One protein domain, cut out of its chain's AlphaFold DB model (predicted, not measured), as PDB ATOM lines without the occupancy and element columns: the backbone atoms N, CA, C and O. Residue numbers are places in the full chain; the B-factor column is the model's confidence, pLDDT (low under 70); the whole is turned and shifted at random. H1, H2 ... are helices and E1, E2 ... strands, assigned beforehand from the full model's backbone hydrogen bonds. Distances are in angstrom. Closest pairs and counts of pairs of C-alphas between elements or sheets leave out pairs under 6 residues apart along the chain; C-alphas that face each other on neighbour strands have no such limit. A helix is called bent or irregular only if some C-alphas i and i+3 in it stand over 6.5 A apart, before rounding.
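AT A GLANCE: This is residues 167 to 344 of the 1272 residues of an uncharacterized protein of Sporosarcina globispora (UniProt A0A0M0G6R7). Two five-stranded sheets stand partly face to face as an offset sandwich: E10, E8, E5 and E6 of the second sheet cover E2, E3, E4 and E7 of the first, while E9 lies beyond the overlap. H1 packs on the first sheet's other face, and long loops lie toward the two ends of the longest axis: residues 175 to 198 at one, residues 298 to 314 at the other, where residues 318 to 338 also reach out around Phe 323 before they run back to E10. The 178 printed residues run H1, then E1 to E10; the named elements are mostly strand but hold under half of the residues. The first sheet, E1-E2-E3-E4-E7, is antiparallel and the second, E9-E6-E5-E8-E10, is mixed. The whole is compact, with a radius of gyration of the C-alphas of 16.1 A and spans of 50 by 41 by 34 A.

HOW THE PARTS SIT: H1, residues 167 to 174, is on the first sheet at a height over the sheet of 8.6 A; C-alphas 168 and 208 are 6.9 A apart, the closest of H1 and E2, residues 206 to 210. H1 has 3 of 4 O i to N i+4 pairs within hydrogen-bond range. E1, residues 199 to 203, E2, E3, residues 219 to 225, and E4, residues 228 to 234, form a meander, each strand the antiparallel neighbour of the one before; N 201 and O 208 are 2.9 A apart, N 207 and O 222 2.9 A, and N 221 and O 232 2.8 A. E7, residues 275 to 279, is an edge strand beside E4, with N 231 and O 277 2.8 A apart. In the second sheet, E5, residues 243 to 250, and E6, residues 253 to 261, form a hairpin, with N 246 and O 258 2.8 A apart. E8, residues 288 to 297, is antiparallel to E5, with N 247 and O 293 2.9 A apart. E9, residues 315 to 317, is parallel to E6, with N 257 and O 315 2.8 A apart. E10, residues 339 to 343, is antiparallel to E8, with N 290 and O 341 2.9 A apart. Between the sheets, the closest C-alphas of E2 and E10 are those of Gly 206 and Val 341, 5.3 A; those of E6 and E7 are Val 260 and Phe 277, 7.2 A.

IN THESE COORDINATES: H1 begins at C-alpha 167 (127.495, 144.927, 138.498) and is only just irregular: C-alphas 167 and 170 are 7.0 A apart. E8, the longest strand, spans 29.2 A from C-alpha 288 (148.250, 153.129, 155.259); E6 spans 24.2 A and E5 23.1 A. E10 ends at C-alpha 343 (146.143, 148.261, 154.612).

THE WHOLE: The C-alphas farthest apart, those of Thr 188 and Phe 323, are 50.2 A apart. The printed part has no cut. The links H1 to E1, E6 to E7, E8 to E9 and E9 to E10 are long. The mean pLDDT of the printed part is 79.4; 40 residues are under 70, among them 188 to 198 and 235 to 240.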
ATOM      1  N   GLU A 167     126.281 144.702 139.289       78.75
ATOM      2  CA  GLU A 167     127.495 144.927 138.498       78.75
ATOM      3  C   GLU A 167     128.774 144.456 139.213       78.75
ATOM      4  O   GLU A 167     129.797 144.228 138.574       78.75
ATOM      5  N   PHE A 168     128.731 144.281 140.538       84.00
ATOM      6  CA  PHE A 168     129.824 143.719 141.340       84.00
ATOM      7  C   PHE A 168     129.635 142.241 141.659       84.00
ATOM      8  O   PHE A 168     130.604 141.580 142.030       84.00
ATOM      9  N   ALA A 169     128.408 141.722 141.534       78.44
ATOM     10  CA  ALA A 169     128.058 140.380 141.981       78.44
ATOM     11  C   ALA A 169     128.957 139.320 141.332       78.44
ATOM     12  O   ALA A 169     129.487 138.467 142.034       78.44
ATOM     13  N   GLU A 170     129.192 139.417 140.023       78.88
ATOM     14  CA  GLU A 170     130.094 138.517 139.294       78.88
ATOM     15  C   GLU A 170     131.497 138.494 139.919       78.88
ATOM     16  O   GLU A 170     131.946 137.449 140.387       78.88
ATOM     17  N   ARG A 171     132.153 139.656 140.033       81.38
ATOM     18  CA  ARG A 171     133.516 139.757 140.579       81.38
ATOM     19  C   ARG A 171     133.602 139.335 142.046       81.38
ATOM     20  O   ARG A 171     134.597 138.755 142.469       81.38
ATOM     21  N   TRP A 172     132.581 139.635 142.839       80.81
ATOM     22  CA  TRP A 172     132.548 139.249 144.245       80.81
ATOM     23  C   TRP A 172     132.379 137.732 144.411       80.81
ATOM     24  O   TRP A 172     133.095 137.130 145.211       80.81
ATOM     25  N   HIS A 173     131.520 137.090 143.612       78.88
ATOM     26  CA  HIS A 173     131.372 135.631 143.601       78.88
ATOM     27  C   HIS A 173     132.607 134.913 143.037       78.88
ATOM     28  O   HIS A 173     132.996 133.891 143.596       78.88
ATOM     29  N   GLU A 174     133.280 135.466 142.019       76.69
ATOM     30  CA  GLU A 174     134.577 134.957 141.535       76.69
ATOM     31  C   GLU A 174     135.622 134.880 142.660       76.69
ATOM     32  O   GLU A 174     136.457 133.978 142.685       76.69
ATOM     33  N   LEU A 175     135.554 135.805 143.619       75.56
ATOM     34  CA  LEU A 175     136.447 135.860 144.772       75.56
ATOM     35  C   LEU A 175     135.963 135.015 145.965       75.56
ATOM     36  O   LEU A 175     136.644 134.983 146.985       75.56
ATOM     37  N   GLY A 176     134.844 134.292 145.859       75.50
ATOM     38  CA  GLY A 176     134.296 133.455 146.938       75.50
ATOM     39  C   GLY A 176     133.213 134.131 147.791       75.50
ATOM     40  O   GLY A 176     132.862 133.624 148.854       75.50
ATOM     41  N   ALA A 177     132.672 135.264 147.335       79.38
ATOM     42  CA  ALA A 177     131.603 136.022 147.988       79.38
ATOM     43  C   ALA A 177     131.904 136.361 149.466       79.38
ATOM     44  O   ALA A 177     132.967 136.908 149.758       79.38
ATOM     45  N   TRP A 178     130.975 136.069 150.387       75.94
ATOM     46  CA  TRP A 178     131.084 136.379 151.821       75.94
ATOM     47  C   TRP A 178     132.309 135.747 152.483       75.94
ATOM     48  O   TRP A 178     132.958 136.388 153.306       75.94
ATOM     49  N   ASP A 179     132.634 134.516 152.096       72.12
ATOM     50  CA  ASP A 179     133.806 133.811 152.609       72.12
ATOM     51  C   ASP A 179     135.077 134.218 151.861       72.12
ATOM     52  O   ASP A 179     136.181 133.947 152.318       72.12
ATOM     53  N   GLY A 180     134.938 134.916 150.735       75.00
ATOM     54  CA  GLY A 180     136.036 135.443 149.946       75.00
ATOM     55  C   GLY A 180     136.908 136.463 150.690       75.00
ATOM     56  O   GLY A 180     136.559 136.981 151.759       75.00
ATOM     57  N   PRO A 181     138.059 136.831 150.104       76.06
ATOM     58  CA  PRO A 181     139.026 137.710 150.745       76.06
ATOM     59  C   PRO A 181     138.495 139.137 150.936       76.06
ATOM     60  O   PRO A 181     138.948 139.825 151.841       76.06
ATOM     61  N   LEU A 182     137.490 139.564 150.163       83.75
ATOM     62  CA  LEU A 182     136.783 140.828 150.391       83.75
ATOM     63  C   LEU A 182     135.920 140.799 151.664       83.75
ATOM     64  O   LEU A 182     135.838 141.811 152.359       83.75
ATOM     65  N   GLY A 183     135.325 139.649 151.994       80.06
ATOM     66  CA  GLY A 183     134.396 139.497 153.111       80.06
ATOM     67  C   GLY A 183     133.011 140.076 152.826       80.06
ATOM     68  O   GLY A 183     132.559 140.161 151.676       80.06
ATOM     69  N   LYS A 184     132.327 140.484 153.897       81.44
ATOM     70  CA  LYS A 184     130.967 141.035 153.838       81.44
ATOM     71  C   LYS A 184     130.951 142.480 153.307       81.44
ATOM     72  O   LYS A 184     131.837 143.254 153.669       81.44
ATOM     73  N   PRO A 185     129.961 142.904 152.493       84.81
ATOM     74  CA  PRO A 185     129.704 144.323 152.255       84.81
ATOM     75  C   PRO A 185     129.354 145.019 153.576       84.81
ATOM     76  O   PRO A 185     128.505 144.548 154.329       84.81
ATOM     77  N   ILE A 186     129.991 146.158 153.843       85.12
ATOM     78  CA  ILE A 186     129.786 146.949 155.075       85.12
ATOM     79  C   ILE A 186     129.120 148.303 154.809       85.12
ATOM     80  O   ILE A 186     128.669 148.964 155.739       85.12
ATOM     81  N   PHE A 187     129.012 148.703 153.541       76.06
ATOM     82  CA  PHE A 187     128.322 149.920 153.119       76.06
ATOM     83  C   PHE A 187     127.374 149.631 151.950       76.06
ATOM     84  O   PHE A 187     127.676 148.823 151.063       76.06
ATOM     85  N   THR A 188     126.231 150.322 151.934       67.44
ATOM     86  CA  THR A 188     125.446 150.535 150.713       67.44
ATOM     87  C   THR A 188     126.328 151.287 149.717       67.44
ATOM     88  O   THR A 188     127.080 152.178 150.110       67.44
ATOM     89  N   PHE A 189     126.307 150.900 148.442       64.31
ATOM     90  CA  PHE A 189     127.083 151.599 147.413       64.31
ATOM     91  C   PHE A 189     126.663 153.081 147.352       64.31
ATOM     92  O   PHE A 189     125.495 153.400 147.567       64.31
ATOM     93  N   TYR A 190     127.607 153.978 147.064       63.19
ATOM     94  CA  TYR A 190     127.323 155.397 146.829       63.19
ATOM     95  C   TYR A 190     127.567 155.729 145.357       63.19
ATOM     96  O   TYR A 190     128.548 155.262 144.773       63.19
ATOM     97  N   ASP A 191     126.692 156.552 144.782       54.47
ATOM     98  CA  ASP A 191     126.895 157.147 143.463       54.47
ATOM     99  C   ASP A 191     127.847 158.341 143.604       54.47
ATOM    100  O   ASP A 191     127.625 159.220 144.442       54.47
ATOM    101  N   TYR A 192     128.910 158.404 142.798       52.19
ATOM    102  CA  TYR A 192     129.679 159.644 142.677       52.19
ATOM    103  C   TYR A 192     128.830 160.672 141.909       52.19
ATOM    104  O   TYR A 192     128.457 160.404 140.761       52.19
ATOM    105  N   PRO A 193     128.499 161.841 142.491       46.44
ATOM    106  CA  PRO A 193     127.624 162.793 141.828       46.44
ATOM    107  C   PRO A 193     128.371 163.501 140.682       46.44
ATOM    108  O   PRO A 193     129.125 164.437 140.916       46.44
ATOM    109  N   GLN A 194     128.085 163.054 139.450       50.97
ATOM    110  CA  GLN A 194     128.376 163.662 138.134       50.97
ATOM    111  C   GLN A 194     129.852 163.701 137.649       50.97
ATOM    112  O   GLN A 194     130.759 163.919 138.448       50.97
ATOM    113  N   PRO A 195     130.127 163.554 136.327       48.03
ATOM    114  CA  PRO A 195     129.241 163.163 135.220       48.03
ATOM    115  C   PRO A 195     129.433 161.698 134.744       48.03
ATOM    116  O   PRO A 195     128.996 161.353 133.651       48.03
ATOM    117  N   ASN A 196     130.083 160.821 135.529       53.78
ATOM    118  CA  ASN A 196     130.654 159.560 135.002       53.78
ATOM    119  C   ASN A 196     130.113 158.244 135.613       53.78
ATOM    120  O   ASN A 196     130.737 157.202 135.406       53.78
ATOM    121  N   GLU A 197     128.991 158.281 136.348       64.38
ATOM    122  CA  GLU A 197     128.246 157.105 136.871       64.38
ATOM    123  C   GLU A 197     129.121 155.978 137.455       64.38
ATOM    124  O   GLU A 197     128.911 154.794 137.202       64.38
ATOM    125  N   ALA A 198     130.159 156.326 138.212       69.69
ATOM    126  CA  ALA A 198     131.024 155.323 138.808       69.69
ATOM    127  C   ALA A 198     130.480 154.851 140.158       69.69
ATOM    128  O   ALA A 198     130.015 155.653 140.973       69.69
ATOM    129  N   PHE A 199     130.594 153.547 140.403       79.62
ATOM    130  CA  PHE A 199     130.115 152.910 141.623       79.62
ATOM    131  C   PHE A 199     131.297 152.355 142.410       79.62
ATOM    132  O   PHE A 199     132.210 151.756 141.833       79.62
ATOM    133  N   ILE A 200     131.241 152.489 143.733       85.56
ATOM    134  CA  ILE A 200     132.171 151.854 144.667       85.56
ATOM    135  C   ILE A 200     131.390 151.201 145.806       85.56
ATOM    136  O   ILE A 200     130.444 151.780 146.346       85.56
ATOM    137  N   GLN A 201     131.797 149.995 146.191       87.69
ATOM    138  CA  GLN A 201     131.287 149.315 147.373       87.69
ATOM    139  C   GLN A 201     132.446 148.815 148.230       87.69
ATOM    140  O   GLN A 201     133.404 148.218 147.733       87.69
ATOM    141  N   ARG A 202     132.360 149.092 149.534       86.88
ATOM    142  CA  ARG A 202     133.341 148.661 150.531       86.88
ATOM    143  C   ARG A 202     132.898 147.369 151.197       86.88
ATOM    144  O   ARG A 202     131.726 147.203 151.546       86.88
ATOM    145  N   PHE A 203     133.878 146.514 151.416       87.50
ATOM    146  CA  PHE A 203     133.763 145.252 152.118       87.50
ATOM    147  C   PHE A 203     134.672 145.284 153.353       87.50
ATOM    148  O   PHE A 203     135.496 146.189 153.494       87.50
ATOM    149  N   GLU A 204     134.518 144.321 154.257       82.88
ATOM    150  CA  GLU A 204     135.296 144.234 155.504       82.88
ATOM    151  C   GLU A 204     136.813 144.334 155.284       82.88
ATOM    152  O   GLU A 204     137.518 144.923 156.103       82.88
ATOM    153  N   ARG A 205     137.318 143.772 154.177       81.25
ATOM    154  CA  ARG A 205     138.759 143.609 153.909       81.25
ATOM    155  C   ARG A 205     139.213 144.174 152.556       81.25
ATOM    156  O   ARG A 205     140.311 143.877 152.086       81.25
ATOM    157  N   GLY A 206     138.387 145.001 151.916       90.06
ATOM    158  CA  GLY A 206     138.721 145.608 150.628       90.06
ATOM    159  C   GLY A 206     137.571 146.378 149.985       90.06
ATOM    160  O   GLY A 206     136.604 146.763 150.642       90.06
ATOM    161  N   ALA A 207     137.673 146.623 148.684       91.19
ATOM    162  CA  ALA A 207     136.664 147.351 147.926       91.19
ATOM    163  C   ALA A 207     136.560 146.845 146.483       91.19
ATOM    164  O   ALA A 207     137.527 146.333 145.918       91.19
ATOM    165  N   ILE A 208     135.381 147.037 145.889       90.25
ATOM    166  CA  ILE A 208     135.143 146.876 144.452       90.25
ATOM    167  C   ILE A 208     134.689 148.220 143.883       90.25
ATOM    168  O   ILE A 208     133.857 148.902 144.483       90.25
ATOM    169  N   THR A 209     135.217 148.590 142.719       88.31
ATOM    170  CA  THR A 209     134.786 149.762 141.954       88.31
ATOM    171  C   THR A 209     134.519 149.393 140.497       88.31
ATOM    172  O   THR A 209     135.141 148.486 139.950       88.31
ATOM    173  N   THR A 210     133.611 150.121 139.851       82.69
ATOM    174  CA  THR A 210     133.434 150.105 138.391       82.69
ATOM    175  C   THR A 210     133.165 151.515 137.880       82.69
ATOM    176  O   THR A 210     132.684 152.372 138.626       82.69
ATOM    177  N   SER A 211     133.465 151.760 136.609       74.31
ATOM    178  CA  SER A 211     133.064 152.974 135.900       74.31
ATOM    179  C   SER A 211     132.599 152.596 134.493       74.31
ATOM    180  O   SER A 211     133.434 152.235 133.666       74.31
ATOM    181  N   PRO A 212     131.292 152.679 134.185       70.06
ATOM    182  CA  PRO A 212     130.744 152.296 132.880       70.06
ATOM    183  C   PRO A 212     131.371 153.041 131.691       70.06
ATOM    184  O   PRO A 212     131.426 152.506 130.582       70.06
ATOM    185  N   ASN A 213     131.870 154.260 131.928       69.06
ATOM    186  CA  ASN A 213     132.387 155.160 130.896       69.06
ATOM    187  C   ASN A 213     133.922 155.205 130.810       69.06
ATOM    188  O   ASN A 213     134.450 155.776 129.857       69.06
ATOM    189  N   HIS A 214     134.654 154.615 131.760       69.81
ATOM    190  CA  HIS A 214     136.119 154.558 131.739       69.81
ATOM    191  C   HIS A 214     136.615 153.123 131.585       69.81
ATOM    192  O   HIS A 214     135.963 152.187 132.043       69.81
ATOM    193  N   ALA A 215     137.782 152.952 130.951       68.38
ATOM    194  CA  ALA A 215     138.440 151.653 130.805       68.38
ATOM    195  C   ALA A 215     137.462 150.540 130.360       68.38
ATOM    196  O   ALA A 215     137.495 149.422 130.857       68.38
ATOM    197  N   TYR A 216     136.525 150.874 129.461       75.31
ATOM    198  CA  TYR A 216     135.539 149.951 128.886       75.31
ATOM    199  C   TYR A 216     134.633 149.220 129.901       75.31
ATOM    200  O   TYR A 216     134.136 148.132 129.604       75.31
ATOM    201  N   GLY A 217     134.363 149.814 131.068       75.81
ATOM    202  CA  GLY A 217     133.475 149.219 132.074       75.81
ATOM    203  C   GLY A 217     134.147 148.161 132.952       75.81
ATOM    204  O   GLY A 217     133.459 147.315 133.515       75.81
ATOM    205  N   MET A 218     135.482 148.177 133.051       81.00
ATOM    206  CA  MET A 218     136.230 147.279 133.934       81.00
ATOM    207  C   MET A 218     135.783 147.416 135.397       81.00
ATOM    208  O   MET A 218     135.733 148.510 135.962       81.00
ATOM    209  N   VAL A 219     135.535 146.271 136.029       85.69
ATOM    210  CA  VAL A 219     135.336 146.116 137.468       85.69
ATOM    211  C   VAL A 219     136.688 145.803 138.097       85.69
ATOM    212  O   VAL A 219     137.357 144.861 137.673       85.69
ATOM    213  N   VAL A 220     137.093 146.573 139.105       88.44
ATOM    214  CA  VAL A 220     138.355 146.391 139.835       88.44
ATOM    215  C   VAL A 220     138.049 146.089 141.293       88.44
ATOM    216  O   VAL A 220     137.344 146.847 141.956       88.44
ATOM    217  N   ALA A 221     138.598 144.992 141.797       90.38
ATOM    218  CA  ALA A 221     138.560 144.599 143.194       90.38
ATOM    219  C   ALA A 221     139.969 144.685 143.778       90.38
ATOM    220  O   ALA A 221     140.902 144.148 143.185       90.38
ATOM    221  N   ALA A 222     140.118 145.308 144.943       92.62
ATOM    222  CA  ALA A 222     141.368 145.302 145.691       92.62
ATOM    223  C   ALA A 222     141.110 144.944 147.155       92.62
ATOM    224  O   ALA A 222     140.143 145.422 147.754       92.62
ATOM    225  N   TYR A 223     141.957 144.090 147.724       89.44
ATOM    226  CA  TYR A 223     141.824 143.598 149.094       89.44
ATOM    227  C   TYR A 223     143.176 143.206 149.685       89.44
ATOM    228  O   TYR A 223     144.111 142.855 148.964       89.44
ATOM    229  N   GLN A 224     143.271 143.256 151.009       82.50
ATOM    230  CA  GLN A 224     144.447 142.793 151.738       82.50
ATOM    231  C   GLN A 224     144.353 141.282 152.007       82.50
ATOM    232  O   GLN A 224     143.316 140.787 152.451       82.50
ATOM    233  N   ARG A 225     145.450 140.550 151.783       74.56
ATOM    234  CA  ARG A 225     145.624 139.144 152.181       74.56
ATOM    235  C   ARG A 225     147.008 138.975 152.804       74.56
ATOM    236  O   ARG A 225     148.025 138.980 152.111       74.56
ATOM    237  N   GLY A 226     147.047 138.846 154.128       69.81
ATOM    238  CA  GLY A 226     148.302 138.890 154.876       69.81
ATOM    239  C   GLY A 226     149.038 140.205 154.610       69.81
ATOM    240  O   GLY A 226     148.433 141.276 154.672       69.81
ATOM    241  N   ARG A 227     150.329 140.116 154.278       69.69
ATOM    242  CA  ARG A 227     151.167 141.280 153.946       69.69
ATOM    243  C   ARG A 227     151.018 141.779 152.507       69.69
ATOM    244  O   ARG A 227     151.630 142.772 152.147       69.69
ATOM    245  N   PHE A 228     150.236 141.096 151.674       77.25
ATOM    246  CA  PHE A 228     150.035 141.480 150.282       77.25
ATOM    247  C   PHE A 228     148.715 142.223 150.102       77.25
ATOM    248  O   PHE A 228     147.726 141.963 150.794       77.25
ATOM    249  N   ILE A 229     148.682 143.106 149.111       86.62
ATOM    250  CA  ILE A 229     147.453 143.660 148.561       86.62
ATOM    251  C   ILE A 229     147.266 143.064 147.176       86.62
ATOM    252  O   ILE A 229     148.131 143.178 146.308       86.62
ATOM    253  N   GLU A 230     146.139 142.402 146.974       88.12
ATOM    254  CA  GLU A 230     145.794 141.787 145.704       88.12
ATOM    255  C   GLU A 230     144.759 142.635 144.985       88.12
ATOM    256  O   GLU A 230     143.760 143.061 145.566       88.12
ATOM    257  N   VAL A 231     145.002 142.855 143.698       90.12
ATOM    258  CA  VAL A 231     144.161 143.645 142.811       90.12
ATOM    259  C   VAL A 231     143.773 142.777 141.628       90.12
ATOM    260  O   VAL A 231     144.620 142.222 140.936       90.12
ATOM    261  N   ASN A 232     142.475 142.640 141.404       86.50
ATOM    262  CA  ASN A 232     141.895 141.846 140.332       86.50
ATOM    263  C   ASN A 232     140.986 142.741 139.498       86.50
ATOM    264  O   ASN A 232     140.186 143.484 140.062       86.50
ATOM    265  N   TRP A 233     141.048 142.641 138.173       84.62
ATOM    266  CA  TRP A 233     140.167 143.411 137.295       84.62
ATOM    267  C   TRP A 233     139.589 142.595 136.139       84.62
ATOM    268  O   TRP A 233     140.090 141.518 135.812       84.62
ATOM    269  N   GLY A 234     138.501 143.088 135.547       78.88
ATOM    270  CA  GLY A 234     137.875 142.561 134.326       78.88
ATOM    271  C   GLY A 234     136.369 142.833 134.258       78.88
ATOM    272  O   GLY A 234     135.884 143.712 134.957       78.88
ATOM    273  N   GLY A 235     135.616 142.105 133.429       68.12
ATOM    274  CA  GLY A 235     134.151 142.254 133.328       68.12
ATOM    275  C   GLY A 235     133.651 143.444 132.488       68.12
ATOM    276  O   GLY A 235     132.469 143.766 132.542       68.12
ATOM    277  N   GLY A 236     134.530 144.094 131.713       64.38
ATOM    278  CA  GLY A 236     134.169 145.173 130.782       64.38
ATOM    279  C   GLY A 236     133.617 144.679 129.435       64.38
ATOM    280  O   GLY A 236     133.551 143.476 129.175       64.38
ATOM    281  N   LYS A 237     133.239 145.613 128.545       62.62
ATOM    282  CA  LYS A 237     132.854 145.301 127.151       62.62
ATOM    283  C   LYS A 237     133.947 144.443 126.477       62.62
ATOM    284  O   LYS A 237     135.128 144.693 126.743       62.62
ATOM    285  N   PRO A 238     133.591 143.499 125.577       60.84
ATOM    286  CA  PRO A 238     134.568 142.680 124.857       60.84
ATOM    287  C   PRO A 238     135.647 143.566 124.222       60.84
ATOM    288  O   PRO A 238     135.343 144.439 123.409       60.84
ATOM    289  N   SER A 239     136.891 143.391 124.657       62.25
ATOM    290  CA  SER A 239     138.036 144.219 124.272       62.25
ATOM    291  C   SER A 239     139.316 143.401 124.421       62.25
ATOM    292  O   SER A 239     139.476 142.656 125.387       62.25
ATOM    293  N   SER A 240     140.223 143.522 123.452       69.44
ATOM    294  CA  SER A 240     141.434 142.704 123.325       69.44
ATOM    295  C   SER A 240     142.666 143.358 123.972       69.44
ATOM    296  O   SER A 240     143.707 143.489 123.322       69.44
ATOM    297  N   PHE A 241     142.558 143.831 125.220       79.75
ATOM    298  CA  PHE A 241     143.715 144.330 125.974       79.75
ATOM    299  C   PHE A 241     144.557 143.153 126.469       79.75
ATOM    300  O   PHE A 241     144.027 142.183 127.006       79.75
ATOM    301  N   ASN A 242     145.869 143.240 126.278       78.69
ATOM    302  CA  ASN A 242     146.833 142.218 126.698       78.69
ATOM    303  C   ASN A 242     147.966 142.791 127.564       78.69
ATOM    304  O   ASN A 242     148.862 142.058 127.980       78.69
ATOM    305  N   VAL A 243     147.930 144.092 127.853       87.00
ATOM    306  CA  VAL A 243     148.909 144.769 128.699       87.00
ATOM    307  C   VAL A 243     148.233 145.877 129.504       87.00
ATOM    308  O   VAL A 243     147.355 146.582 129.012       87.00
ATOM    309  N   TYR A 244     148.630 146.030 130.763       90.12
ATOM    310  CA  TYR A 244     148.062 146.994 131.700       90.12
ATOM    311  C   TYR A 244     149.184 147.721 132.436       90.12
ATOM    312  O   TYR A 244     150.181 147.100 132.791       90.12
ATOM    313  N   ARG A 245     149.016 149.012 132.716       93.62
ATOM    314  CA  ARG A 245     149.839 149.727 133.698       93.62
ATOM    315  C   ARG A 245     149.040 149.894 134.979       93.62
ATOM    316  O   ARG A 245     147.950 150.471 134.966       93.62
ATOM    317  N   VAL A 246     149.581 149.374 136.070       95.12
ATOM    318  CA  VAL A 246     149.032 149.508 137.413       95.12
ATOM    319  C   VAL A 246     149.763 150.631 138.124       95.12
ATOM    320  O   VAL A 246     150.961 150.527 138.389       95.12
ATOM    321  N   ASP A 247     149.028 151.688 138.441       96.12
ATOM    322  CA  ASP A 247     149.541 152.809 139.214       96.12
ATOM    323  C   ASP A 247     149.186 152.574 140.687       96.12
ATOM    324  O   ASP A 247     148.009 152.423 141.035       96.12
ATOM    325  N   VAL A 248     150.202 152.535 141.550       95.88
ATOM    326  CA  VAL A 248     150.049 152.336 142.996       95.88
ATOM    327  C   VAL A 248     150.254 153.654 143.722       95.88
ATOM    328  O   VAL A 248     151.243 154.360 143.511       95.88
ATOM    329  N   TYR A 249     149.328 153.956 144.620       94.44
ATOM    330  CA  TYR A 249     149.321 155.142 145.457       94.44
ATOM    331  C   TYR A 249     149.446 154.736 146.922       94.44
ATOM    332  O   TYR A 249     148.774 153.806 147.354       94.44
ATOM    333  N   ARG A 250     150.237 155.468 147.707       91.00
ATOM    334  CA  ARG A 250     150.259 155.393 149.174       91.00
ATOM    335  C   ARG A 250     149.811 156.739 149.725       91.00
ATOM    336  O   ARG A 250     150.415 157.760 149.410       91.00
ATOM    337  N   ASN A 251     148.738 156.756 150.516       88.50
ATOM    338  CA  ASN A 251     148.142 157.978 151.072       88.50
ATOM    339  C   ASN A 251     147.934 159.076 150.001       88.50
ATOM    340  O   ASN A 251     148.266 160.238 150.212       88.50
ATOM    341  N   ASN A 252     147.398 158.682 148.837       88.25
ATOM    342  CA  ASN A 252     147.158 159.508 147.640       88.25
ATOM    343  C   ASN A 252     148.398 160.035 146.890       88.25
ATOM    344  O   ASN A 252     148.234 160.747 145.900       88.25
ATOM    345  N   LYS A 253     149.620 159.656 147.275       91.44
ATOM    346  CA  LYS A 253     150.833 159.919 146.488       91.44
ATOM    347  C   LYS A 253     151.170 158.702 145.624       91.44
ATOM    348  O   LYS A 253     151.250 157.599 146.160       91.44
ATOM    349  N   LYS A 254     151.355 158.880 144.311       94.25
ATOM    350  CA  LYS A 254     151.784 157.799 143.402       94.25
ATOM    351  C   LYS A 254     153.224 157.393 143.739       94.25
ATOM    352  O   LYS A 254     154.055 158.269 143.943       94.25
ATOM    353  N   ILE A 255     153.495 156.091 143.816       93.06
ATOM    354  CA  ILE A 255     154.813 155.546 144.191       93.06
ATOM    355  C   ILE A 255     155.353 154.493 143.215       93.06
ATOM    356  O   ILE A 255     156.560 154.275 143.165       93.06
ATOM    357  N   LEU A 256     154.483 153.827 142.448       93.69
ATOM    358  CA  LEU A 256     154.875 152.762 141.524       93.69
ATOM    359  C   LEU A 256     153.993 152.775 140.276       93.69
ATOM    360  O   LEU A 256     152.772 152.901 140.376       93.69
ATOM    361  N   GLU A 257     154.621 152.579 139.121       95.12
ATOM    362  CA  GLU A 257     153.989 152.243 137.849       95.12
ATOM    363  C   GLU A 257     154.494 150.864 137.407       95.12
ATOM    364  O   GLU A 257     155.654 150.698 137.027       95.12
ATOM    365  N   LYS A 258     153.622 149.854 137.480       94.06
ATOM    366  CA  LYS A 258     153.959 148.469 137.135       94.06
ATOM    367  C   LYS A 258     153.240 148.036 135.867       94.06
ATOM    368  O   LYS A 258     152.014 148.074 135.800       94.06
ATOM    369  N   LEU A 259     153.987 147.563 134.883       92.19
ATOM    370  CA  LEU A 259     153.442 146.888 133.721       92.19
ATOM    371  C   LEU A 259     153.045 145.456 134.089       92.19
ATOM    372  O   LEU A 259     153.837 144.694 134.643       92.19
ATOM    373  N   VAL A 260     151.824 145.086 133.735       88.25
ATOM    374  CA  VAL A 260     151.279 143.740 133.871       88.25
ATOM    375  C   VAL A 260     150.844 143.278 132.489       88.25
ATOM    376  O   VAL A 260     149.891 143.807 131.919       88.25
ATOM    377  N   GLN A 261     151.553 142.299 131.935       83.69
ATOM    378  CA  GLN A 261     151.180 141.636 130.687       83.69
ATOM    379  C   GLN A 261     150.314 140.413 131.002       83.69
ATOM    380  O   GLN A 261     150.594 139.692 131.958       83.69
ATOM    381  N   VAL A 262     149.258 140.192 130.219       72.81
ATOM    382  CA  VAL A 262     148.321 139.075 130.411       72.81
ATOM    383  C   VAL A 262     148.358 138.174 129.188       72.81
ATOM    384  O   VAL A 262     148.222 138.648 128.056       72.81
ATOM    385  N   TRP A 263     148.528 136.870 129.410       66.56
ATOM    386  CA  TRP A 263     148.605 135.902 128.327       66.56
ATOM    387  C   TRP A 263     147.204 135.365 127.985       66.56
ATOM    388  O   TRP A 263     146.429 135.045 128.887       66.56
ATOM    389  N   PRO A 264     146.851 135.213 126.691       58.81
ATOM    390  CA  PRO A 264     145.527 134.731 126.270       58.81
ATOM    391  C   PRO A 264     145.105 133.360 126.834       58.81
ATOM    392  O   PRO A 264     143.921 133.029 126.793       58.81
ATOM    393  N   GLY A 265     146.051 132.558 127.335       59.84
ATOM    394  CA  GLY A 265     145.794 131.255 127.956       59.84
ATOM    395  C   GLY A 265     145.294 131.319 129.405       59.84
ATOM    396  O   GLY A 265     144.680 130.360 129.866       59.84
ATOM    397  N   ASP A 266     145.482 132.444 130.102       66.62
ATOM    398  CA  ASP A 266     145.207 132.550 131.543       66.62
ATOM    399  C   ASP A 266     143.703 132.575 131.871       66.62
ATOM    400  O   ASP A 266     143.298 132.225 132.982       66.62
ATOM    401  N   TRP A 267     142.860 132.967 130.908       75.88
ATOM    402  CA  TRP A 267     141.417 133.153 131.082       75.88
ATOM    403  C   TRP A 267     140.615 132.380 130.039       75.88
ATOM    404  O   TRP A 267     140.894 132.460 128.843       75.88
ATOM    405  N   ALA A 268     139.545 131.716 130.475       76.50
ATOM    406  CA  ALA A 268     138.656 130.935 129.616       76.50
ATOM    407  C   ALA A 268     137.956 131.810 128.564       76.50
ATOM    408  O   ALA A 268     137.612 131.346 127.480       76.50
ATOM    409  N   ARG A 269     137.765 133.095 128.883       76.62
ATOM    410  CA  ARG A 269     137.222 134.130 127.996       76.62
ATOM    411  C   ARG A 269     138.329 135.106 127.605       76.62
ATOM    412  O   ARG A 269     138.347 136.246 128.055       76.62
ATOM    413  N   SER A 270     139.255 134.672 126.754       62.28
ATOM    414  CA  SER A 270     140.445 135.450 126.364       62.28
ATOM    415  C   SER A 270     140.151 136.782 125.654       62.28
ATOM    416  O   SER A 270     141.027 137.634 125.562       62.28
ATOM    417  N   LEU A 271     138.928 136.978 125.145       58.75
ATOM    418  CA  LEU A 271     138.461 138.238 124.542       58.75
ATOM    419  C   LEU A 271     137.937 139.256 125.572       58.75
ATOM    420  O   LEU A 271     137.553 140.367 125.200       58.75
ATOM    421  N   ASN A 272     137.913 138.885 126.854       62.94
ATOM    422  CA  ASN A 272     137.546 139.770 127.942       62.94
ATOM    423  C   ASN A 272     138.773 140.144 128.776       62.94
ATOM    424  O   ASN A 272     139.258 139.387 129.617       62.94
ATOM    425  N   SER A 273     139.212 141.376 128.561       67.38
ATOM    426  CA  SER A 273     140.284 142.052 129.281       67.38
ATOM    427  C   SER A 273     140.185 141.910 130.802       67.38
ATOM    428  O   SER A 273     139.360 142.564 131.439       67.38
ATOM    429  N   SER A 274     141.041 141.075 131.385       75.06
ATOM    430  CA  SER A 274     141.101 140.796 132.821       75.06
ATOM    431  C   SER A 274     142.549 140.669 133.256       75.06
ATOM    432  O   SER A 274     143.405 140.298 132.462       75.06
ATOM    433  N   GLY A 275     142.837 140.951 134.519       78.06
ATOM    434  CA  GLY A 275     144.197 140.837 135.021       78.06
ATOM    435  C   GLY A 275     144.267 140.803 136.535       78.06
ATOM    436  O   GLY A 275     143.265 140.977 137.238       78.06
ATOM    437  N   PHE A 276     145.467 140.502 137.008       82.56
ATOM    438  CA  PHE A 276     145.794 140.336 138.411       82.56
ATOM    439  C   PHE A 276     147.117 141.034 138.696       82.56
ATOM    440  O   PHE A 276     148.075 140.902 137.938       82.56
ATOM    441  N   PHE A 277     147.169 141.749 139.808       87.44
ATOM    442  CA  PHE A 277     148.372 142.369 140.326       87.44
ATOM    443  C   PHE A 277     148.447 142.106 141.821       87.44
ATOM    444  O   PHE A 277     147.495 142.364 142.556       87.44
ATOM    445  N   ARG A 278     149.588 141.596 142.272       86.12
ATOM    446  CA  ARG A 278     149.897 141.454 143.690       86.12
ATOM    447  C   ARG A 278     150.949 142.493 144.039       86.12
ATOM    448  O   ARG A 278     152.021 142.504 143.442       86.12
ATOM    449  N   TYR A 279     150.627 143.340 145.001       86.88
ATOM    450  CA  TYR A 279     151.526 144.340 145.544       86.88
ATOM    451  C   TYR A 279     151.945 143.946 146.953       86.88
ATOM    452  O   TYR A 279     151.117 143.545 147.770       86.88
ATOM    453  N   GLU A 280     153.229 144.084 147.240       81.81
ATOM    454  CA  GLU A 280     153.781 143.945 148.578       81.81
ATOM    455  C   GLU A 280     154.195 145.342 149.060       81.81
ATOM    456  O   GLU A 280     155.172 145.895 148.551       81.81
ATOM    457  N   PRO A 281     153.444 145.962 149.986       75.31
ATOM    458  CA  PRO A 281     153.865 147.188 150.649       75.31
ATOM    459  C   PRO A 281     155.285 147.060 151.231       75.31
ATOM    460  O   PRO A 281     155.559 146.090 151.938       75.31
ATOM    461  N   PRO A 282     156.189 148.025 150.985       64.06
ATOM    462  CA  PRO A 282     157.561 147.959 151.480       64.06
ATOM    463  C   PRO A 282     157.582 148.096 153.004       64.06
ATOM    464  O   PRO A 282     157.393 149.203 153.491       64.06
ATOM    465  N   ASN A 283     157.790 146.990 153.733       53.81
ATOM    466  CA  ASN A 283     157.987 146.882 155.193       53.81
ATOM    467  C   ASN A 283     157.435 148.061 156.021       53.81
ATOM    468  O   ASN A 283     158.161 148.706 156.780       53.81
ATOM    469  N   THR A 284     156.154 148.390 155.847       51.28
ATOM    470  CA  THR A 284     155.546 149.524 156.540       51.28
ATOM    471  C   THR A 284     155.037 149.062 157.899       51.28
ATOM    472  O   THR A 284     154.107 148.262 157.963       51.28
ATOM    473  N   ILE A 285     155.602 149.612 158.973       51.38
ATOM    474  CA  ILE A 285     155.132 149.440 160.362       51.38
ATOM    475  C   ILE A 285     153.880 150.264 160.697       51.38
ATOM    476  O   ILE A 285     153.464 150.315 161.847       51.38
ATOM    477  N   GLU A 286     153.298 150.941 159.711       62.38
ATOM    478  CA  GLU A 286     152.162 151.838 159.889       62.38
ATOM    479  C   GLU A 286     151.023 151.436 158.961       62.38
ATOM    480  O   GLU A 286     151.242 151.106 157.788       62.38
ATOM    481  N   ASP A 287     149.802 151.534 159.479       79.06
ATOM    482  CA  ASP A 287     148.596 151.462 158.668       79.06
ATOM    483  C   ASP A 287     148.637 152.552 157.593       79.06
ATOM    484  O   ASP A 287     148.952 153.717 157.850       79.06
ATOM    485  N   ALA A 288     148.274 152.190 156.369       84.69
ATOM    486  CA  ALA A 288     148.250 153.129 155.259       84.69
ATOM    487  C   ALA A 288     147.075 152.838 154.334       84.69
ATOM    488  O   ALA A 288     146.537 151.732 154.279       84.69
ATOM    489  N   VAL A 289     146.659 153.850 153.578       89.44
ATOM    490  CA  VAL A 289     145.697 153.645 152.498       89.44
ATOM    491  C   VAL A 289     146.474 153.478 151.206       89.44
ATOM    492  O   VAL A 289     147.173 154.399 150.779       89.44
ATOM    493  N   TYR A 290     146.330 152.312 150.584       92.50
ATOM    494  CA  TYR A 290     146.867 152.055 149.258       92.50
ATOM    495  C   TYR A 290     145.769 152.192 148.213       92.50
ATOM    496  O   TYR A 290     144.682 151.632 148.365       92.50
ATOM    497  N   GLY A 291     146.055 152.956 147.166       93.50
ATOM    498  CA  GLY A 291     145.174 153.169 146.028       93.50
ATOM    499  C   GLY A 291     145.723 152.497 144.779       93.50
ATOM    500  O   GLY A 291     146.928 152.531 144.551       93.50
ATOM    501  N   PHE A 292     144.847 151.922 143.958       95.06
ATOM    502  CA  PHE A 292     145.241 151.257 142.715       95.06
ATOM    503  C   PHE A 292     144.414 151.767 141.541       95.06
ATOM    504  O   PHE A 292     143.184 151.818 141.625       95.06
ATOM    505  N   VAL A 293     145.092 152.116 140.447       93.12
ATOM    506  CA  VAL A 293     144.483 152.539 139.178       93.12
ATOM    507  C   VAL A 293     145.011 151.649 138.056       93.12
ATOM    508  O   VAL A 293     146.216 151.448 137.937       93.12
ATOM    509  N   ILE A 294     144.109 151.113 137.235       91.69
ATOM    510  CA  ILE A 294     144.442 150.219 136.125       91.69
ATOM    511  C   ILE A 294     144.283 150.973 134.805       91.69
ATOM    512  O   ILE A 294     143.222 151.526 134.514       91.69
ATOM    513  N   ASN A 295     145.335 150.960 133.993       91.62
ATOM    514  CA  ASN A 295     145.379 151.583 132.677       91.62
ATOM    515  C   ASN A 295     145.518 150.475 131.617       91.62
ATOM    516  O   ASN A 295     146.594 149.887 131.512       91.62
ATOM    517  N   PRO A 296     144.466 150.124 130.864       88.62
ATOM    518  CA  PRO A 296     144.538 149.103 129.818       88.62
ATOM    519  C   PRO A 296     145.221 149.579 128.530       88.62
ATOM    520  O   PRO A 296     145.113 150.742 128.135       88.62
ATOM    521  N   SER A 297     145.881 148.648 127.840       88.25
ATOM    522  CA  SER A 297     146.356 148.806 126.467       88.25
ATOM    523  C   SER A 297     146.499 147.472 125.723       88.25
ATOM    524  O   SER A 297     146.306 146.384 126.270       88.25
ATOM    525  N   SER A 298     146.809 147.571 124.434       84.31
ATOM    526  CA  SER A 298     147.085 146.447 123.549       84.31
ATOM    527  C   SER A 298     148.435 146.665 122.874       84.31
ATOM    528  O   SER A 298     148.694 147.736 122.329       84.31
ATOM    529  N   THR A 299     149.288 145.645 122.881       82.00
ATOM    530  CA  THR A 299     150.589 145.666 122.199       82.00
ATOM    531  C   THR A 299     150.860 144.340 121.497       82.00
ATOM    532  O   THR A 299     150.444 143.282 121.968       82.00
ATOM    533  N   SER A 300     151.560 144.382 120.366       80.88
ATOM    534  CA  SER A 300     152.099 143.190 119.699       80.88
ATOM    535  C   SER A 300     153.535 142.864 120.125       80.88
ATOM    536  O   SER A 300     154.067 141.847 119.685       80.88
ATOM    537  N   SER A 301     154.173 143.703 120.955       79.75
ATOM    538  CA  SER A 301     155.534 143.455 121.448       79.75
ATOM    539  C   SER A 301     155.565 142.282 122.434       79.75
ATOM    540  O   SER A 301     154.700 142.158 123.302       79.75
ATOM    541  N   LEU A 302     156.591 141.435 122.301       76.31
ATOM    542  CA  LEU A 302     156.855 140.314 123.206       76.31
ATOM    543  C   LEU A 302     157.531 140.755 124.512       76.31
ATOM    544  O   LEU A 302     157.362 140.075 125.515       76.31
ATOM    545  N   ASN A 303     158.238 141.892 124.507       81.44
ATOM    546  CA  ASN A 303     158.959 142.440 125.662       81.44
ATOM    547  C   ASN A 303     158.563 143.907 125.899       81.44
ATOM    548  O   ASN A 303     159.385 144.806 125.711       81.44
ATOM    549  N   PRO A 304     157.297 144.181 126.246       87.31
ATOM    550  CA  PRO A 304     156.834 145.546 126.427       87.31
ATOM    551  C   PRO A 304     157.474 146.212 127.655       87.31
ATOM    552  O   PRO A 304     157.709 145.565 128.676       87.31
ATOM    553  N   ALA A 305     157.696 147.522 127.574       88.44
ATOM    554  CA  ALA A 305     158.260 148.324 128.655       88.44
ATOM    555  C   ALA A 305     157.483 149.630 128.878       88.44
ATOM    556  O   ALA A 305     156.738 150.099 128.011       88.44
ATOM    557  N   LEU A 306     157.665 150.226 130.056       89.94
ATOM    558  CA  LEU A 306     157.181 151.570 130.368       89.94
ATOM    559  C   LEU A 306     158.260 152.614 130.055       89.94
ATOM    560  O   LEU A 306     159.458 152.362 130.219       89.94
ATOM    561  N   ALA A 307     157.833 153.804 129.630       87.38
ATOM    562  CA  ALA A 307     158.725 154.954 129.540       87.38
ATOM    563  C   ALA A 307     159.226 155.347 130.947       87.38
ATOM    564  O   ALA A 307     158.454 155.235 131.903       87.38
ATOM    565  N   PRO A 308     160.477 155.829 131.096       83.38
ATOM    566  CA  PRO A 308     160.945 156.395 132.360       83.38
ATOM    567  C   PRO A 308     160.012 157.508 132.850       83.38
ATOM    568  O   PRO A 308     159.541 158.322 132.052       83.38
ATOM    569  N   ASN A 309     159.759 157.562 134.159       86.06
ATOM    570  CA  ASN A 309     158.957 158.625 134.754       86.06
ATOM    571  C   ASN A 309     159.853 159.843 135.060       86.06
ATOM    572  O   ASN A 309     160.947 159.655 135.594       86.06
ATOM    573  N   PRO A 310     159.446 161.081 134.714       86.06
ATOM    574  CA  PRO A 310     160.228 162.278 135.027       86.06
ATOM    575  C   PRO A 310     160.334 162.563 136.533       86.06
ATOM    576  O   PRO A 310     161.225 163.308 136.935       86.06
ATOM    577  N   ASP A 311     159.441 162.003 137.354       87.69
ATOM    578  CA  ASP A 311     159.535 162.060 138.810       87.69
ATOM    579  C   ASP A 311     160.408 160.896 139.327       87.69
ATOM    580  O   ASP A 311     159.989 159.737 139.231       87.69
ATOM    581  N   PRO A 312     161.608 161.168 139.879       80.94
ATOM    582  CA  PRO A 312     162.511 160.124 140.359       80.94
ATOM    583  C   PRO A 312     161.982 159.391 141.601       80.94
ATOM    584  O   PRO A 312     162.533 158.356 141.967       80.94
ATOM    585  N   GLU A 313     160.937 159.900 142.263       84.88
ATOM    586  CA  GLU A 313     160.316 159.239 143.415       84.88
ATOM    587  C   GLU A 313     159.326 158.129 143.011       84.88
ATOM    588  O   GLU A 313     158.863 157.376 143.873       84.88
ATOM    589  N   ILE A 314     159.003 157.998 141.717       88.75
ATOM    590  CA  ILE A 314     158.114 156.959 141.185       88.75
ATOM    591  C   ILE A 314     158.949 155.807 140.626       88.75
ATOM    592  O   ILE A 314     159.679 155.951 139.648       88.75
ATOM    593  N   THR A 315     158.786 154.620 141.209       89.56
ATOM    594  CA  THR A 315     159.397 153.395 140.673       89.56
ATOM    595  C   THR A 315     158.644 152.944 139.415       89.56
ATOM    596  O   THR A 315     157.414 152.954 139.402       89.56
ATOM    597  N   VAL A 316     159.352 152.537 138.357       89.81
ATOM    598  CA  VAL A 316     158.757 152.089 137.081       89.81
ATOM    599  C   VAL A 316     159.287 150.708 136.713       89.81
ATOM    600  O   VAL A 316     160.498 150.516 136.628       89.81
ATOM    601  N   GLU A 317     158.401 149.744 136.456       87.75
ATOM    602  CA  GLU A 317     158.799 148.351 136.215       87.75
ATOM    603  C   GLU A 317     157.949 147.652 135.130       87.75
ATOM    604  O   GLU A 317     156.725 147.657 135.243       87.75
ATOM    605  N   PRO A 318     158.542 146.961 134.134       83.62
ATOM    606  CA  PRO A 318     159.925 147.099 133.705       83.62
ATOM    607  C   PRO A 318     160.123 148.467 133.036       83.62
ATOM    608  O   PRO A 318     159.268 148.946 132.282       83.62
ATOM    609  N   VAL A 319     161.258 149.099 133.320       83.00
ATOM    610  CA  VAL A 319     161.651 150.364 132.696       83.00
ATOM    611  C   VAL A 319     162.328 150.091 131.355       83.00
ATOM    612  O   VAL A 319     163.164 149.195 131.240       83.00
ATOM    613  N   SER A 320     161.973 150.860 130.327       76.25
ATOM    614  CA  SER A 320     162.694 150.830 129.057       76.25
ATOM    615  C   SER A 320     164.151 151.230 129.283       76.25
ATOM    616  O   SER A 320     164.419 152.264 129.901       76.25
ATOM    617  N   SER A 321     165.103 150.475 128.719       63.69
ATOM    618  CA  SER A 321     166.455 151.018 128.549       63.69
ATOM    619  C   SER A 321     166.338 152.320 127.747       63.69
ATOM    620  O   SER A 321     165.483 152.422 126.861       63.69
ATOM    621  N   GLN A 322     167.143 153.337 128.067       58.94
ATOM    622  CA  GLN A 322     166.985 154.688 127.500       58.94
ATOM    623  C   GLN A 322     167.091 154.747 125.959       58.94
ATOM    624  O   GLN A 322     166.822 155.793 125.376       58.94
ATOM    625  N   PHE A 323     167.436 153.639 125.293       55.78
ATOM    626  CA  PHE A 323     167.692 153.573 123.857       55.78
ATOM    627  C   PHE A 323     166.712 152.698 123.051       55.78
ATOM    628  O   PHE A 323     166.754 152.764 121.825       55.78
ATOM    629  N   ASP A 324     165.807 151.930 123.679       66.00
ATOM    630  CA  ASP A 324     164.838 151.081 122.954       66.00
ATOM    631  C   ASP A 324     163.394 151.596 123.053       66.00
ATOM    632  O   ASP A 324     162.542 151.067 123.767       66.00
ATOM    633  N   LEU A 325     163.101 152.642 122.279       69.50
ATOM    634  CA  LEU A 325     161.767 153.245 122.206       69.50
ATOM    635  C   LEU A 325     160.741 152.373 121.456       69.50
ATOM    636  O   LEU A 325     159.555 152.702 121.453       69.50
ATOM    637  N   THR A 326     161.162 151.280 120.807       74.69
ATOM    638  CA  THR A 326     160.275 150.451 119.967       74.69
ATOM    639  C   THR A 326     159.354 149.542 120.778       74.69
ATOM    640  O   THR A 326     158.313 149.112 120.281       74.69
ATOM    641  N   ASN A 327     159.701 149.307 122.045       82.25
ATOM    642  CA  ASN A 327     158.978 148.431 122.963       82.25
ATOM    643  C   ASN A 327     158.147 149.183 124.017       82.25
ATOM    644  O   ASN A 327     157.514 148.554 124.868       82.25
ATOM    645  N   ILE A 328     158.112 150.519 123.959       85.88
ATOM    646  CA  ILE A 328     157.346 151.341 124.903       85.88
ATOM    647  C   ILE A 328     155.848 151.241 124.609       85.88
ATOM    648  O   ILE A 328     155.385 151.517 123.501       85.88
ATOM    649  N   VAL A 329     155.070 150.887 125.631       88.44
ATOM    650  CA  VAL A 329     153.610 150.785 125.535       88.44
ATOM    651  C   VAL A 329     152.942 152.107 125.910       88.44
ATOM    652  O   VAL A 329     153.181 152.662 126.980       88.44
ATOM    653  N   ASN A 330     152.036 152.572 125.050       87.81
ATOM    654  CA  ASN A 330     151.150 153.705 125.328       87.81
ATOM    655  C   ASN A 330     149.809 153.222 125.897       87.81
ATOM    656  O   ASN A 330     149.349 152.145 125.532       87.81
ATOM    657  N   PHE A 331     149.137 154.036 126.718       89.62
ATOM    658  CA  PHE A 331     147.869 153.684 127.385       89.62
ATOM    659  C   PHE A 331     146.719 154.640 127.008       89.62
ATOM    660  O   PHE A 331     146.333 155.486 127.813       89.62
ATOM    661  N   PRO A 332     146.169 154.555 125.779       86.31
ATOM    662  CA  PRO A 332     145.189 155.525 125.280       86.31
ATOM    663  C   PRO A 332     143.738 155.243 125.714       86.31
ATOM    664  O   PRO A 332     142.859 156.064 125.467       86.31
ATOM    665  N   TYR A 333     143.456 154.097 126.339       81.88
ATOM    666  CA  TYR A 333     142.092 153.580 126.537       81.88
ATOM    667  C   TYR A 333     141.412 154.037 127.844       81.88
ATOM    668  O   TYR A 333     140.441 153.428 128.301       81.88
ATOM    669  N   GLY A 334     141.900 155.133 128.431       80.31
ATOM    670  CA  GLY A 334     141.445 155.651 129.723       80.31
ATOM    671  C   GLY A 334     141.962 154.831 130.909       80.31
ATOM    672  O   GLY A 334     142.690 153.861 130.737       80.31
ATOM    673  N   GLN A 335     141.587 155.231 132.124       86.44
ATOM    674  CA  GLN A 335     142.026 154.603 133.374       86.44
ATOM    675  C   GLN A 335     140.830 154.304 134.277       86.44
ATOM    676  O   GLN A 335     139.831 155.027 134.245       86.44
ATOM    677  N   THR A 336     140.914 153.253 135.089       86.44
ATOM    678  CA  THR A 336     139.872 152.958 136.083       86.44
ATOM    679  C   THR A 336     139.826 154.038 137.166       86.44
ATOM    680  O   THR A 336     140.750 154.837 137.317       86.44
ATOM    681  N   LEU A 337     138.763 154.057 137.975       84.12
ATOM    682  CA  LEU A 337     138.829 154.789 139.240       84.12
ATOM    683  C   LEU A 337     139.841 154.147 140.193       84.12
ATOM    684  O   LEU A 337     140.108 152.944 140.114       84.12
ATOM    685  N   GLN A 338     140.361 154.963 141.110       88.56
ATOM    686  CA  GLN A 338     141.228 154.503 142.185       88.56
ATOM    687  C   GLN A 338     140.423 153.674 143.187       88.56
ATOM    688  O   GLN A 338     139.530 154.190 143.864       88.56
ATOM    689  N   VAL A 339     140.761 152.392 143.312       90.12
ATOM    690  CA  VAL A 339     140.242 151.536 144.382       90.12
ATOM    691  C   VAL A 339     141.170 151.632 145.586       90.12
ATOM    692  O   VAL A 339     142.370 151.394 145.476       90.12
ATOM    693  N   ASN A 340     140.616 152.017 146.735       89.19
ATOM    694  CA  ASN A 340     141.376 152.198 147.967       89.19
ATOM    695  C   ASN A 340     141.193 151.007 148.903       89.19
ATOM    696  O   ASN A 340     140.065 150.644 149.241       89.19
ATOM    697  N   VAL A 341     142.311 150.468 149.379       88.88
ATOM    698  CA  VAL A 341     142.381 149.453 150.427       88.88
ATOM    699  C   VAL A 341     143.020 150.099 151.644       88.88
ATOM    700  O   VAL A 341     144.115 150.658 151.558       88.88
ATOM    701  N   ARG A 342     142.339 150.036 152.790       86.38
ATOM    702  CA  ARG A 342     143.003 150.307 154.063       86.38
ATOM    703  C   ARG A 342     143.861 149.087 154.373       86.38
ATOM    704  O   ARG A 342     143.320 148.029 154.674       86.38
ATOM    705  N   TYR A 343     145.165 149.252 154.215       80.69
ATOM    706  CA  TYR A 343     146.143 148.261 154.612       80.69
ATOM    707  C   TYR A 343     146.386 148.419 156.102       80.69
ATOM    708  O   TYR A 343     146.842 149.471 156.557       80.69
ATOM    709  N   TYR A 344     146.041 147.380 156.843       73.25
ATOM    710  CA  TYR A 344     146.436 147.245 158.230       73.25
ATOM    711  C   TYR A 344     147.827 146.644 158.231       73.25
ATOM    712  O   TYR A 344     148.021 145.563 157.662       73.25
TER     713      TYR A 344